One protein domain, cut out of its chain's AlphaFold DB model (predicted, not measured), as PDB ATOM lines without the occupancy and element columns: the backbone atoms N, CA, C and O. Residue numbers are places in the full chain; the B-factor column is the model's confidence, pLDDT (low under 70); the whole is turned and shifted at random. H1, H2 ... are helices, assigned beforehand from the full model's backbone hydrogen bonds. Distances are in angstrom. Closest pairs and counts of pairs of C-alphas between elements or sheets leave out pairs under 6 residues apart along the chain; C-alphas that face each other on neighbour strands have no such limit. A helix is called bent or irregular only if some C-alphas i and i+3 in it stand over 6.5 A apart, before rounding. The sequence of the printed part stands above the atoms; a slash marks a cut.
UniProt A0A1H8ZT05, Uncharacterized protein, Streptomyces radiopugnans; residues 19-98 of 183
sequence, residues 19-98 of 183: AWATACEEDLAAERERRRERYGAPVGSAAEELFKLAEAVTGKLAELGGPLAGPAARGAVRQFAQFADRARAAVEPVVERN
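This is residues 19 to 98 of the 183 residues of an uncharacterized protein of Streptomyces radiopugnans (UniProt A0A1H8ZT05). Two long helices, H2 and H3, run side by side in opposite directions as a loose pair with hardly any contact between them, and a third helix, H1, lies beyond the end of the pair where H2 begins and H3 ends. Residues 19 to 31 and 34 to 39 of H1 stick out as an arm that adds to the length, and residues 67 to 72 stick out at the other end, where the chain folds back from H2 into H3. The printed part has 80 residues with three named helices, in the order H1, H2, H3, and no named strand; its class is all helix. It is extended, with a radius of gyration of the C-alphas of 19.6 A, and its C-alphas span 62 by 30 by 15 A.

H1 holds residues 19 to 39 and measures 29.9 A from first to last C-alpha; C-alpha 19 is at (127.921, 84.797, 75.432). After a short link of 6 residues, H2 holds residues 46 to 64 and measures 26.8 A, with C-alpha 46 at (116.193, 110.852, 76.093). After another short link of 6 residues, H3 holds residues 71 to 97, the longest helix with 27 residues and 40.7 A, and C-alpha 97 is at (127.088, 109.408, 66.156). H3 has a kink of 30 degrees near residue 90 and is only just irregular: C-alphas 90 and 93 are 6.6 A apart.

H1 touches no helix; it is apart from H2, which follows it in the chain, and apart from H3. H2 and H3 are close but not clearly touching, with 1 pair of C-alphas within 8 A. That closest pair, the C-alphas of Ala 62 and Val 77, is 7.3 A apart. The centres of H2 and H3 are 12.1 A apart. Their lines stand at a shallow tilt of 4 degrees, and they run opposite ways; the line of H3 is a rough one. In H1 and H2 every O i to N i+4 pair is within hydrogen-bond range, and in H3 19 of 23 are.

The two C-alphas farthest apart are those of Ala 19 and Gly 70, 63.0 A. Without the stretches that stand free, residues 19 to 31, 34 to 40 and 67 to 72, the body has 54 residues and spans 46 by 25 by 9 A. The printed part has no cut, and neither link is long. The mean pLDDT of the printed part is 79.4; residues 42 to 43 and 64 to 74 are under 70.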
ATOM      1  N   ALA A  19     128.964  85.365  74.570       85.62
ATOM      2  CA  ALA A  19     127.921  84.797  75.432       85.62
ATOM      3  C   ALA A  19     127.596  85.676  76.655       85.62
ATOM      4  O   ALA A  19     126.442  85.778  77.071       85.62
ATOM      5  N   TRP A  20     128.604  86.347  77.225       84.38
ATOM      6  CA  TRP A  20     128.407  87.285  78.336       84.38
ATOM      7  C   TRP A  20     127.715  88.574  77.885       84.38
ATOM      8  O   TRP A  20     126.845  89.086  78.585       84.38
ATOM      9  N   ALA A  21     128.071  89.085  76.705       88.06
ATOM     10  CA  ALA A  21     127.433  90.262  76.129       88.06
ATOM     11  C   ALA A  21     125.960  89.979  75.804       88.06
ATOM     12  O   ALA A  21     125.102  90.786  76.161       88.06
ATOM     13  N   THR A  22     125.660  88.813  75.228       90.31
ATOM     14  CA  THR A  22     124.292  88.359  74.953       90.31
ATOM     15  C   THR A  22     123.483  88.203  76.237       90.31
ATOM     16  O   THR A  22     122.395  88.762  76.337       90.31
ATOM     17  N   ALA A  23     124.028  87.541  77.263       88.75
ATOM     18  CA  ALA A  23     123.345  87.397  78.549       88.75
ATOM     19  C   ALA A  23     123.061  88.756  79.219       88.75
ATOM     20  O   ALA A  23     121.987  88.966  79.782       88.75
ATOM     21  N   CYS A  24     123.997  89.708  79.133       91.50
ATOM     22  CA  CYS A  24     123.777  91.070  79.616       91.50
ATOM     23  C   CYS A  24     122.708  91.819  78.810       91.50
ATOM     24  O   CYS A  24     121.936  92.585  79.386       91.50
ATOM     25  N   GLU A  25     122.660  91.634  77.492       94.69
ATOM     26  CA  GLU A  25     121.645  92.253  76.642       94.69
ATOM     27  C   GLU A  25     120.242  91.717  76.960       94.69
ATOM     28  O   GLU A  25     119.304  92.506  77.104       94.69
ATOM     29  N   GLU A  26     120.113  90.405  77.159       91.94
ATOM     30  CA  GLU A  26     118.872  89.748  77.580       91.94
ATOM     31  C   GLU A  26     118.404  90.229  78.962       91.94
ATOM     32  O   GLU A  26     117.236  90.596  79.123       91.94
ATOM     33  N   ASP A  27     119.305  90.307  79.948       94.94
ATOM     34  CA  ASP A  27     118.968  90.795  81.292       94.94
ATOM     35  C   ASP A  27     118.545  92.276  81.276       94.94
ATOM     36  O   ASP A  27     117.534  92.654  81.878       94.94
ATOM     37  N   LEU A  28     119.242  93.120  80.504       91.62
ATOM     38  CA  LEU A  28     118.861  94.521  80.318       91.62
ATOM     39  C   LEU A  28     117.503  94.661  79.625       91.62
ATOM     40  O   LEU A  28     116.724  95.549  79.983       91.62
ATOM     41  N   ALA A  29     117.199  93.819  78.635       91.69
ATOM     42  CA  ALA A  29     115.905  93.819  77.963       91.69
ATOM     43  C   ALA A  29     114.772  93.444  78.933       91.69
ATOM     44  O   ALA A  29     113.766  94.162  78.993       91.69
ATOM     45  N   ALA A  30     114.974  92.401  79.743       93.25
ATOM     46  CA  ALA A  30     114.024  91.960  80.760       93.25
ATOM     47  C   ALA A  30     113.813  93.021  81.856       93.25
ATOM     48  O   ALA A  30     112.682  93.297  82.255       93.25
ATOM     49  N   GLU A  31     114.878  93.679  82.322       89.25
ATOM     50  CA  GLU A  31     114.755  94.752  83.314       89.25
ATOM     51  C   GLU A  31     114.053  95.989  82.740       89.25
ATOM     52  O   GLU A  31     113.217  96.606  83.406       89.25
ATOM     53  N   ARG A  32     114.323  96.338  81.477       84.75
ATOM     54  CA  ARG A  32     113.599  97.411  80.783       84.75
ATOM     55  C   ARG A  32     112.111  97.097  80.672       84.75
ATOM     56  O   ARG A  32     111.299  98.005  80.829       84.75
ATOM     57  N   GLU A  33     111.745  95.844  80.422       89.94
ATOM     58  CA  GLU A  33     110.350  95.405  80.381       89.94
ATOM     59  C   GLU A  33     109.670  95.512  81.745       89.94
ATOM     60  O   GLU A  33     108.664  96.215  81.857       89.94
ATOM     61  N   ARG A  34     110.285  94.968  82.804       91.81
ATOM     62  CA  ARG A  34     109.786  95.111  84.183       91.81
ATOM     63  C   ARG A  34     109.593  96.574  84.584       91.81
ATOM     64  O   ARG A  34     108.625  96.919  85.264       91.81
ATOM     65  N   ARG A  35     110.503  97.463  84.169       87.19
ATOM     66  CA  ARG A  35     110.360  98.908  84.411       87.19
ATOM     67  C   ARG A  35     109.202  99.520  83.636       87.19
ATOM     68  O   ARG A  35     108.484 100.325  84.220       87.19
ATOM     69  N   ARG A  36     108.996  99.142  82.370       85.00
ATOM     70  CA  ARG A  36     107.847  99.614  81.579       85.00
ATOM     71  C   ARG A  36     106.520  99.170  82.184       85.00
ATOM     72  O   ARG A  36     105.584  99.960  82.211       85.00
ATOM     73  N   GLU A  37     106.440  97.953  82.712       88.19
ATOM     74  CA  GLU A  37     105.240  97.466  83.404       88.19
ATOM     75  C   GLU A  37     104.962  98.243  84.696       88.19
ATOM     76  O   GLU A  37     103.819  98.596  84.979       88.19
ATOM     77  N   ARG A  38     106.006  98.539  85.482       90.38
ATOM     78  CA  ARG A  38     105.863  99.192  86.794       90.38
ATOM     79  C   ARG A  38     105.667 100.706  86.713       90.38
ATOM     80  O   ARG A  38     104.964 101.269  87.548       90.38
ATOM     81  N   TYR A  39     106.315 101.362  85.755       83.38
ATOM     82  CA  TYR A  39     106.386 102.825  85.666       83.38
ATOM     83  C   TYR A  39     105.773 103.392  84.376       83.38
ATOM     84  O   TYR A  39     105.693 104.610  84.233       83.38
ATOM     85  N   GLY A  40     105.301 102.535  83.467       83.06
ATOM     86  CA  GLY A  40     104.754 102.923  82.167       83.06
ATOM     87  C   GLY A  40     105.821 103.071  81.076       83.06
ATOM     88  O   GLY A  40     107.026 102.958  81.315       83.06
ATOM     89  N   ALA A  41     105.373 103.317  79.842       73.25
ATOM     90  CA  ALA A  41     106.276 103.625  78.736       73.25
ATOM     91  C   ALA A  41     107.005 104.956  79.005       73.25
ATOM     92  O   ALA A  41     106.352 105.919  79.423       73.25
ATOM     93  N   PRO A  42     108.328 105.045  78.762       67.25
ATOM     94  CA  PRO A  42     109.030 106.314  78.858       67.25
ATOM     95  C   PRO A  42     108.400 107.305  77.876       67.25
ATOM     96  O   PRO A  42     108.175 106.998  76.705       67.25
ATOM     97  N   VAL A  43     108.066 108.488  78.383       62.44
ATOM     98  CA  VAL A  43     107.586 109.600  77.569       62.44
ATOM     99  C   VAL A  43     108.763 110.116  76.743       62.44
ATOM    100  O   VAL A  43     109.683 110.701  77.292       62.44
ATOM    101  N   GLY A  44     108.750 109.856  75.435       71.44
ATOM    102  CA  GLY A  44     109.734 110.398  74.493       71.44
ATOM    103  C   GLY A  44     111.131 109.770  74.547       71.44
ATOM    104  O   GLY A  44     111.440 108.889  75.351       71.44
ATOM    105  N   SER A  45     111.983 110.218  73.629       76.75
ATOM    106  CA  SER A  45     113.408 109.876  73.620       76.75
ATOM    107  C   SER A  45     114.188 110.681  74.669       76.75
ATOM    108  O   SER A  45     113.817 111.802  75.018       76.75
ATOM    109  N   ALA A  46     115.325 110.151  75.139       72.06
ATOM    110  CA  ALA A  46     116.193 110.852  76.093       72.06
ATOM    111  C   ALA A  46     116.662 112.225  75.572       72.06
ATOM    112  O   ALA A  46     116.763 113.185  76.337       72.06
ATOM    113  N   ALA A  47     116.902 112.331  74.262       71.94
ATOM    114  CA  ALA A  47     117.258 113.588  73.614       71.94
ATOM    115  C   ALA A  47     116.100 114.602  73.650       71.94
ATOM    116  O   ALA A  47     116.313 115.770  73.974       71.94
ATOM    117  N   GLU A  48     114.868 114.167  73.373       73.62
ATOM    118  CA  GLU A  48     113.684 115.033  73.449       73.62
ATOM    119  C   GLU A  48     113.420 115.517  74.878       73.62
ATOM    120  O   GLU A  48     113.121 116.693  75.073       73.62
ATOM    121  N   GLU A  49     113.582 114.658  75.884       82.75
ATOM    122  CA  GLU A  49     113.429 115.053  77.289       82.75
ATOM    123  C   GLU A  49     114.531 116.027  77.742       82.75
ATOM    124  O   GLU A  49     114.247 116.980  78.471       82.75
ATOM    125  N   LEU A  50     115.768 115.879  77.246       79.88
ATOM    126  CA  LEU A  50     116.843 116.850  77.485       79.88
ATOM    127  C   LEU A  50     116.511 118.220  76.879       79.88
ATOM    128  O   LEU A  50     116.747 119.253  77.511       79.88
ATOM    129  N   PHE A  51     115.934 118.245  75.678       81.50
ATOM    130  CA  PHE A  51     115.496 119.491  75.058       81.50
ATOM    131  C   PHE A  51     114.325 120.138  75.793       81.50
ATOM    132  O   PHE A  51     114.352 121.353  75.992       81.50
ATOM    133  N   LYS A  52     113.351 119.352  76.261       83.25
ATOM    134  CA  LYS A  52     112.255 119.852  77.105       83.25
ATOM    135  C   LYS A  52     112.774 120.421  78.420       83.25
ATOM    136  O   LYS A  52     112.305 121.468  78.857       83.25
ATOM    137  N   LEU A  53     113.764 119.775  79.038       83.50
ATOM    138  CA  LEU A  53     114.412 120.293  80.242       83.50
ATOM    139  C   LEU A  53     115.128 121.617  79.959       83.50
ATOM    140  O   LEU A  53     114.954 122.574  80.710       83.50
ATOM    141  N   ALA A  54     115.904 121.691  78.875       81.00
ATOM    142  CA  ALA A  54     116.580 122.921  78.479       81.00
ATOM    143  C   ALA A  54     115.573 124.060  78.244       81.00
ATOM    144  O   ALA A  54     115.783 125.167  78.734       81.00
ATOM    145  N   GLU A  55     114.459 123.781  77.568       84.75
ATOM    146  CA  GLU A  55     113.372 124.735  77.333       84.75
ATOM    147  C   GLU A  55     112.657 125.154  78.628       84.75
ATOM    148  O   GLU A  55     112.389 126.334  78.843       84.75
ATOM    149  N   ALA A  56     112.407 124.222  79.547       87.38
ATOM    150  CA  ALA A  56     111.837 124.543  80.854       87.38
ATOM    151  C   ALA A  56     112.776 125.447  81.671       87.38
ATOM    152  O   ALA A  56     112.327 126.408  82.300       87.38
ATOM    153  N   VAL A  57     114.086 125.180  81.631       83.12
ATOM    154  CA  VAL A  57     115.107 126.001  82.296       83.12
ATOM    155  C   VAL A  57     115.191 127.391  81.664       83.12
ATOM    156  O   VAL A  57     115.222 128.378  82.399       83.12
ATOM    157  N   THR A  58     115.180 127.507  80.331       80.00
ATOM    158  CA  THR A  58     115.188 128.819  79.660       80.00
ATOM    159  C   THR A  58     113.910 129.604  79.945       80.00
ATOM    160  O   THR A  58     113.989 130.802  80.219       80.00
ATOM    161  N   GLY A  59     112.757 128.933  79.969       78.88
ATOM    162  CA  GLY A  59     111.474 129.509  80.364       78.88
ATOM    163  C   GLY A  59     111.509 130.056  81.790       78.88
ATOM    164  O   GLY A  59     111.169 131.218  82.012       78.88
ATOM    165  N   LYS A  60     112.020 129.281  82.756       79.50
ATOM    166  CA  LYS A  60     112.189 129.750  84.143       79.50
ATOM    167  C   LYS A  60     113.187 130.890  84.276       79.50
ATOM    168  O   LYS A  60     112.940 131.825  85.036       79.50
ATOM    169  N   LEU A  61     114.279 130.862  83.519       73.94
ATOM    170  CA  LEU A  61     115.250 131.951  83.508       73.94
ATOM    171  C   LEU A  61     114.651 133.239  82.920       73.94
ATOM    172  O   LEU A  61     114.953 134.328  83.402       73.94
ATOM    173  N   ALA A  62     113.767 133.129  81.925       70.44
ATOM    174  CA  ALA A  62     113.039 134.260  81.357       70.44
ATOM    175  C   ALA A  62     111.970 134.818  82.314       70.44
ATOM    176  O   ALA A  62     111.824 136.036  82.404       70.44
ATOM    177  N   GLU A  63     111.265 133.959  83.058       73.44
ATOM    178  CA  GLU A  63     110.336 134.371  84.122       73.44
ATOM    179  C   GLU A  63     111.070 135.126  85.249       73.44
ATOM    180  O   GLU A  63     110.617 136.185  85.683       73.44
ATOM    181  N   LEU A  64     112.235 134.623  85.676       69.56
ATOM    182  CA  LEU A  64     113.101 135.265  86.680       69.56
ATOM    183  C   LEU A  64     113.760 136.550  86.155       69.56
ATOM    184  O   LEU A  64     113.956 137.502  86.907       69.56
ATOM    185  N   GLY A  65     114.065 136.594  84.856       56.44
ATOM    186  CA  GLY A  65     114.509 137.780  84.121       56.44
ATOM    187  C   GLY A  65     113.377 138.737  83.727       56.44
ATOM    188  O   GLY A  65     113.619 139.688  82.980       56.44
ATOM    189  N   GLY A  66     112.152 138.491  84.206       68.75
ATOM    190  CA  GLY A  66     111.002 139.387  84.107       68.75
ATOM    191  C   GLY A  66     111.203 140.702  84.882       68.75
ATOM    192  O   GLY A  66     112.318 140.977  85.311       68.75
ATOM    193  N   PRO A  67     110.157 141.536  85.067       56.69
ATOM    194  CA  PRO A  67     110.166 143.014  85.206       56.69
ATOM    195  C   PRO A  67     111.138 143.690  86.202       56.69
ATOM    196  O   PRO A  67     111.227 144.913  86.222       56.69
ATOM    197  N   LEU A  68     111.888 142.927  86.990       57.28
ATOM    198  CA  LEU A  68     113.017 143.358  87.814       57.28
ATOM    199  C   LEU A  68     114.339 143.491  87.031       57.28
ATOM    200  O   LEU A  68     115.288 144.098  87.526       57.28
ATOM    201  N   ALA A  69     114.422 142.960  85.811       62.19
ATOM    202  CA  ALA A  69     115.655 142.912  85.042       62.19
ATOM    203  C   ALA A  69     115.652 143.992  83.938       62.19
ATOM    204  O   ALA A  69     114.978 143.889  82.912       62.19
ATOM    205  N   GLY A  70     116.383 145.083  84.178       60.81
ATOM    206  CA  GLY A  70     116.506 146.216  83.256       60.81
ATOM    207  C   GLY A  70     117.082 145.851  81.868       60.81
ATOM    208  O   GLY A  70     117.361 144.689  81.575       60.81
ATOM    209  N   PRO A  71     117.316 146.839  80.980       65.25
ATOM    210  CA  PRO A  71     117.745 146.629  79.588       65.25
ATOM    211  C   PRO A  71     118.933 145.668  79.392       65.25
ATOM    212  O   PRO A  71     118.983 144.974  78.378       65.25
ATOM    213  N   ALA A  72     119.841 145.587  80.370       62.25
ATOM    214  CA  ALA A  72     120.989 144.681  80.376       62.25
ATOM    215  C   ALA A  72     120.602 143.186  80.415       62.25
ATOM    216  O   ALA A  72     121.228 142.367  79.746       62.25
ATOM    217  N   ALA A  73     119.526 142.822  81.115       60.31
ATOM    218  CA  ALA A  73     119.090 141.431  81.231       60.31
ATOM    219  C   ALA A  73     118.478 140.889  79.932       60.31
ATOM    220  O   ALA A  73     118.689 139.733  79.573       60.31
ATOM    221  N   ARG A  74     117.804 141.744  79.148       65.12
ATOM    222  CA  ARG A  74     117.306 141.377  77.809       65.12
ATOM    223  C   ARG A  74     118.437 141.064  76.824       65.12
ATOM    224  O   ARG A  74     118.232 140.272  75.904       65.12
ATOM    225  N   GLY A  75     119.604 141.686  76.998       71.12
ATOM    226  CA  GLY A  75     120.813 141.371  76.236       71.12
ATOM    227  C   GLY A  75     121.367 139.994  76.600       71.12
ATOM    228  O   GLY A  75     121.606 139.182  75.708       71.12
ATOM    229  N   ALA A  76     121.459 139.702  77.900       71.94
ATOM    230  CA  ALA A  76     121.922 138.411  78.406       71.94
ATOM    231  C   ALA A  76     121.037 137.245  77.935       71.94
ATOM    232  O   ALA A  76     121.555 136.236  77.466       71.94
ATOM    233  N   VAL A  77     119.707 137.404  77.954       74.25
ATOM    234  CA  VAL A  77     118.772 136.383  77.444       74.25
ATOM    235  C   VAL A  77     118.975 136.121  75.948       74.25
ATOM    236  O   VAL A  77     118.999 134.969  75.525       74.25
ATOM    237  N   ARG A  78     119.176 137.164  75.126       77.94
ATOM    238  CA  ARG A  78     119.448 136.980  73.686       77.94
ATOM    239  C   ARG A  78     120.794 136.312  73.433       77.94
ATOM    240  O   ARG A  78     120.873 135.449  72.567       77.94
ATOM    241  N   GLN A  79     121.837 136.692  74.171       80.12
ATOM    242  CA  GLN A  79     123.146 136.043  74.065       80.12
ATOM    243  C   GLN A  79     123.078 134.576  74.487       80.12
ATOM    244  O   GLN A  79     123.676 133.728  73.831       80.12
ATOM    245  N   PHE A  80     122.308 134.271  75.530       80.25
ATOM    246  CA  PHE A  80     122.082 132.902  75.968       80.25
ATOM    247  C   PHE A  80     121.320 132.085  74.919       80.25
ATOM    248  O   PHE A  80     121.748 130.985  74.592       80.25
ATOM    249  N   ALA A  81     120.249 132.630  74.333       79.94
ATOM    250  CA  ALA A  81     119.510 131.960  73.262       79.94
ATOM    251  C   ALA A  81     120.412 131.662  72.050       79.94
ATOM    252  O   ALA A  81     120.468 130.535  71.575       79.94
ATOM    253  N   GLN A  82     121.218 132.640  71.621       84.31
ATOM    254  CA  GLN A  82     122.187 132.448  70.537       84.31
ATOM    255  C   GLN A  82     123.265 131.412  70.876       84.31
ATOM    256  O   GLN A  82     123.739 130.693  69.997       84.31
ATOM    257  N   PHE A  83     123.691 131.351  72.137       87.19
ATOM    258  CA  PHE A  83     124.603 130.316  72.606       87.19
ATOM    259  C   PHE A  83     123.937 128.936  72.581       87.19
ATOM    260  O   PHE A  83     124.546 127.991  72.088       87.19
ATOM    261  N   ALA A  84     122.689 128.830  73.039       81.62
ATOM    262  CA  ALA A  84     121.924 127.588  73.037       81.62
ATOM    263  C   ALA A  84     121.728 127.046  71.615       81.62
ATOM    264  O   ALA A  84     121.972 125.865  71.383       81.62
ATOM    265  N   ASP A  85     121.394 127.904  70.646       84.88
ATOM    266  CA  ASP A  85     121.255 127.507  69.240       84.88
ATOM    267  C   ASP A  85     122.574 126.974  68.662       84.88
ATOM    268  O   ASP A  85     122.600 125.951  67.977       84.88
ATOM    269  N   ARG A  86     123.702 127.626  68.983       84.50
ATOM    270  CA  ARG A  86     125.037 127.161  68.569       84.50
ATOM    271  C   ARG A  86     125.425 125.847  69.236       84.50
ATOM    272  O   ARG A  86     125.982 124.978  68.573       84.50
ATOM    273  N   ALA A  87     125.134 125.699  70.527       81.75
ATOM    274  CA  ALA A  87     125.377 124.464  71.257       81.75
ATOM    275  C   ALA A  87     124.552 123.314  70.660       81.75
ATOM    276  O   ALA A  87     125.096 122.248  70.399       81.75
ATOM    277  N   ARG A  88     123.274 123.557  70.345       79.88
ATOM    278  CA  ARG A  88     122.379 122.587  69.702       79.88
ATOM    279  C   ARG A  88     122.916 122.137  68.346       79.88
ATOM    280  O   ARG A  88     123.087 120.944  68.128       79.88
ATOM    281  N   ALA A  89     123.297 123.087  67.490       85.00
ATOM    282  CA  ALA A  89     123.878 122.794  66.180       85.00
ATOM    283  C   ALA A  89     125.197 121.997  66.254       85.00
ATOM    284  O   ALA A  89     125.489 121.205  65.361       85.00
ATOM    285  N   ALA A  90     125.996 122.189  67.308       82.06
ATOM    286  CA  ALA A  90     127.232 121.436  67.523       82.06
ATOM    287  C   ALA A  90     126.990 120.030  68.100       82.06
ATOM    288  O   ALA A  90     127.785 119.121  67.862       82.06
ATOM    289  N   VAL A  91     125.907 119.854  68.860       80.44
ATOM    290  CA  VAL A  91     125.573 118.606  69.557       80.44
ATOM    291  C   VAL A  91     124.805 117.634  68.662       80.44
ATOM    292  O   VAL A  91     125.057 116.435  68.757       80.44
ATOM    293  N   GLU A  92     123.953 118.117  67.754       80.88
ATOM    294  CA  GLU A  92     123.196 117.290  66.794       80.88
ATOM    295  C   GLU A  92     124.057 116.196  66.110       80.88
ATOM    296  O   GLU A  92     123.758 115.010  66.263       80.88
ATOM    297  N   PRO A  93     125.211 116.513  65.481       81.00
ATOM    298  CA  PRO A  93     126.048 115.499  64.830       81.00
ATOM    299  C   PRO A  93     126.758 114.535  65.795       81.00
ATOM    300  O   PRO A  93     127.317 113.526  65.349       81.00
ATOM    301  N   VAL A  94     126.807 114.855  67.092       80.12
ATOM    302  CA  VAL A  94     127.388 114.016  68.151       80.12
ATOM    303  C   VAL A  94     126.335 113.072  68.717       80.12
ATOM    304  O   VAL A  94     126.659 111.911  68.965       80.12
ATOM    305  N   VAL A  95     125.090 113.538  68.862       80.56
ATOM    306  CA  VAL A  95     123.925 112.719  69.237       80.56
ATOM    307  C   VAL A  95     123.727 111.602  68.224       80.56
ATOM    308  O   VAL A  95     123.669 110.437  68.609       80.56
ATOM    309  N   GLU A  96     123.725 111.940  66.934       81.75
ATOM    310  CA  GLU A  96     123.564 110.958  65.858       81.75
ATOM    311  C   GLU A  96     124.684 109.907  65.846       81.75
ATOM    312  O   GLU A  96     124.441 108.733  65.573       81.75
ATOM    313  N   ARG A  97     125.923 110.309  66.163       85.44
ATOM    314  CA  ARG A  97     127.088 109.408  66.156       85.44
ATOM    315  C   ARG A  97     127.248 108.592  67.436       85.44
ATOM    316  O   ARG A  97     127.826 107.512  67.382       85.44
ATOM    317  N   ASN A  98     126.799 109.107  68.581       81.62
ATOM    318  CA  ASN A  98     127.099 108.538  69.898       81.62
ATOM    319  C   ASN A  98     125.877 108.548  70.835       81.62
ATOM    320  O   ASN A  98     125.944 109.132  71.920       81.62
TER     321      ASN A  98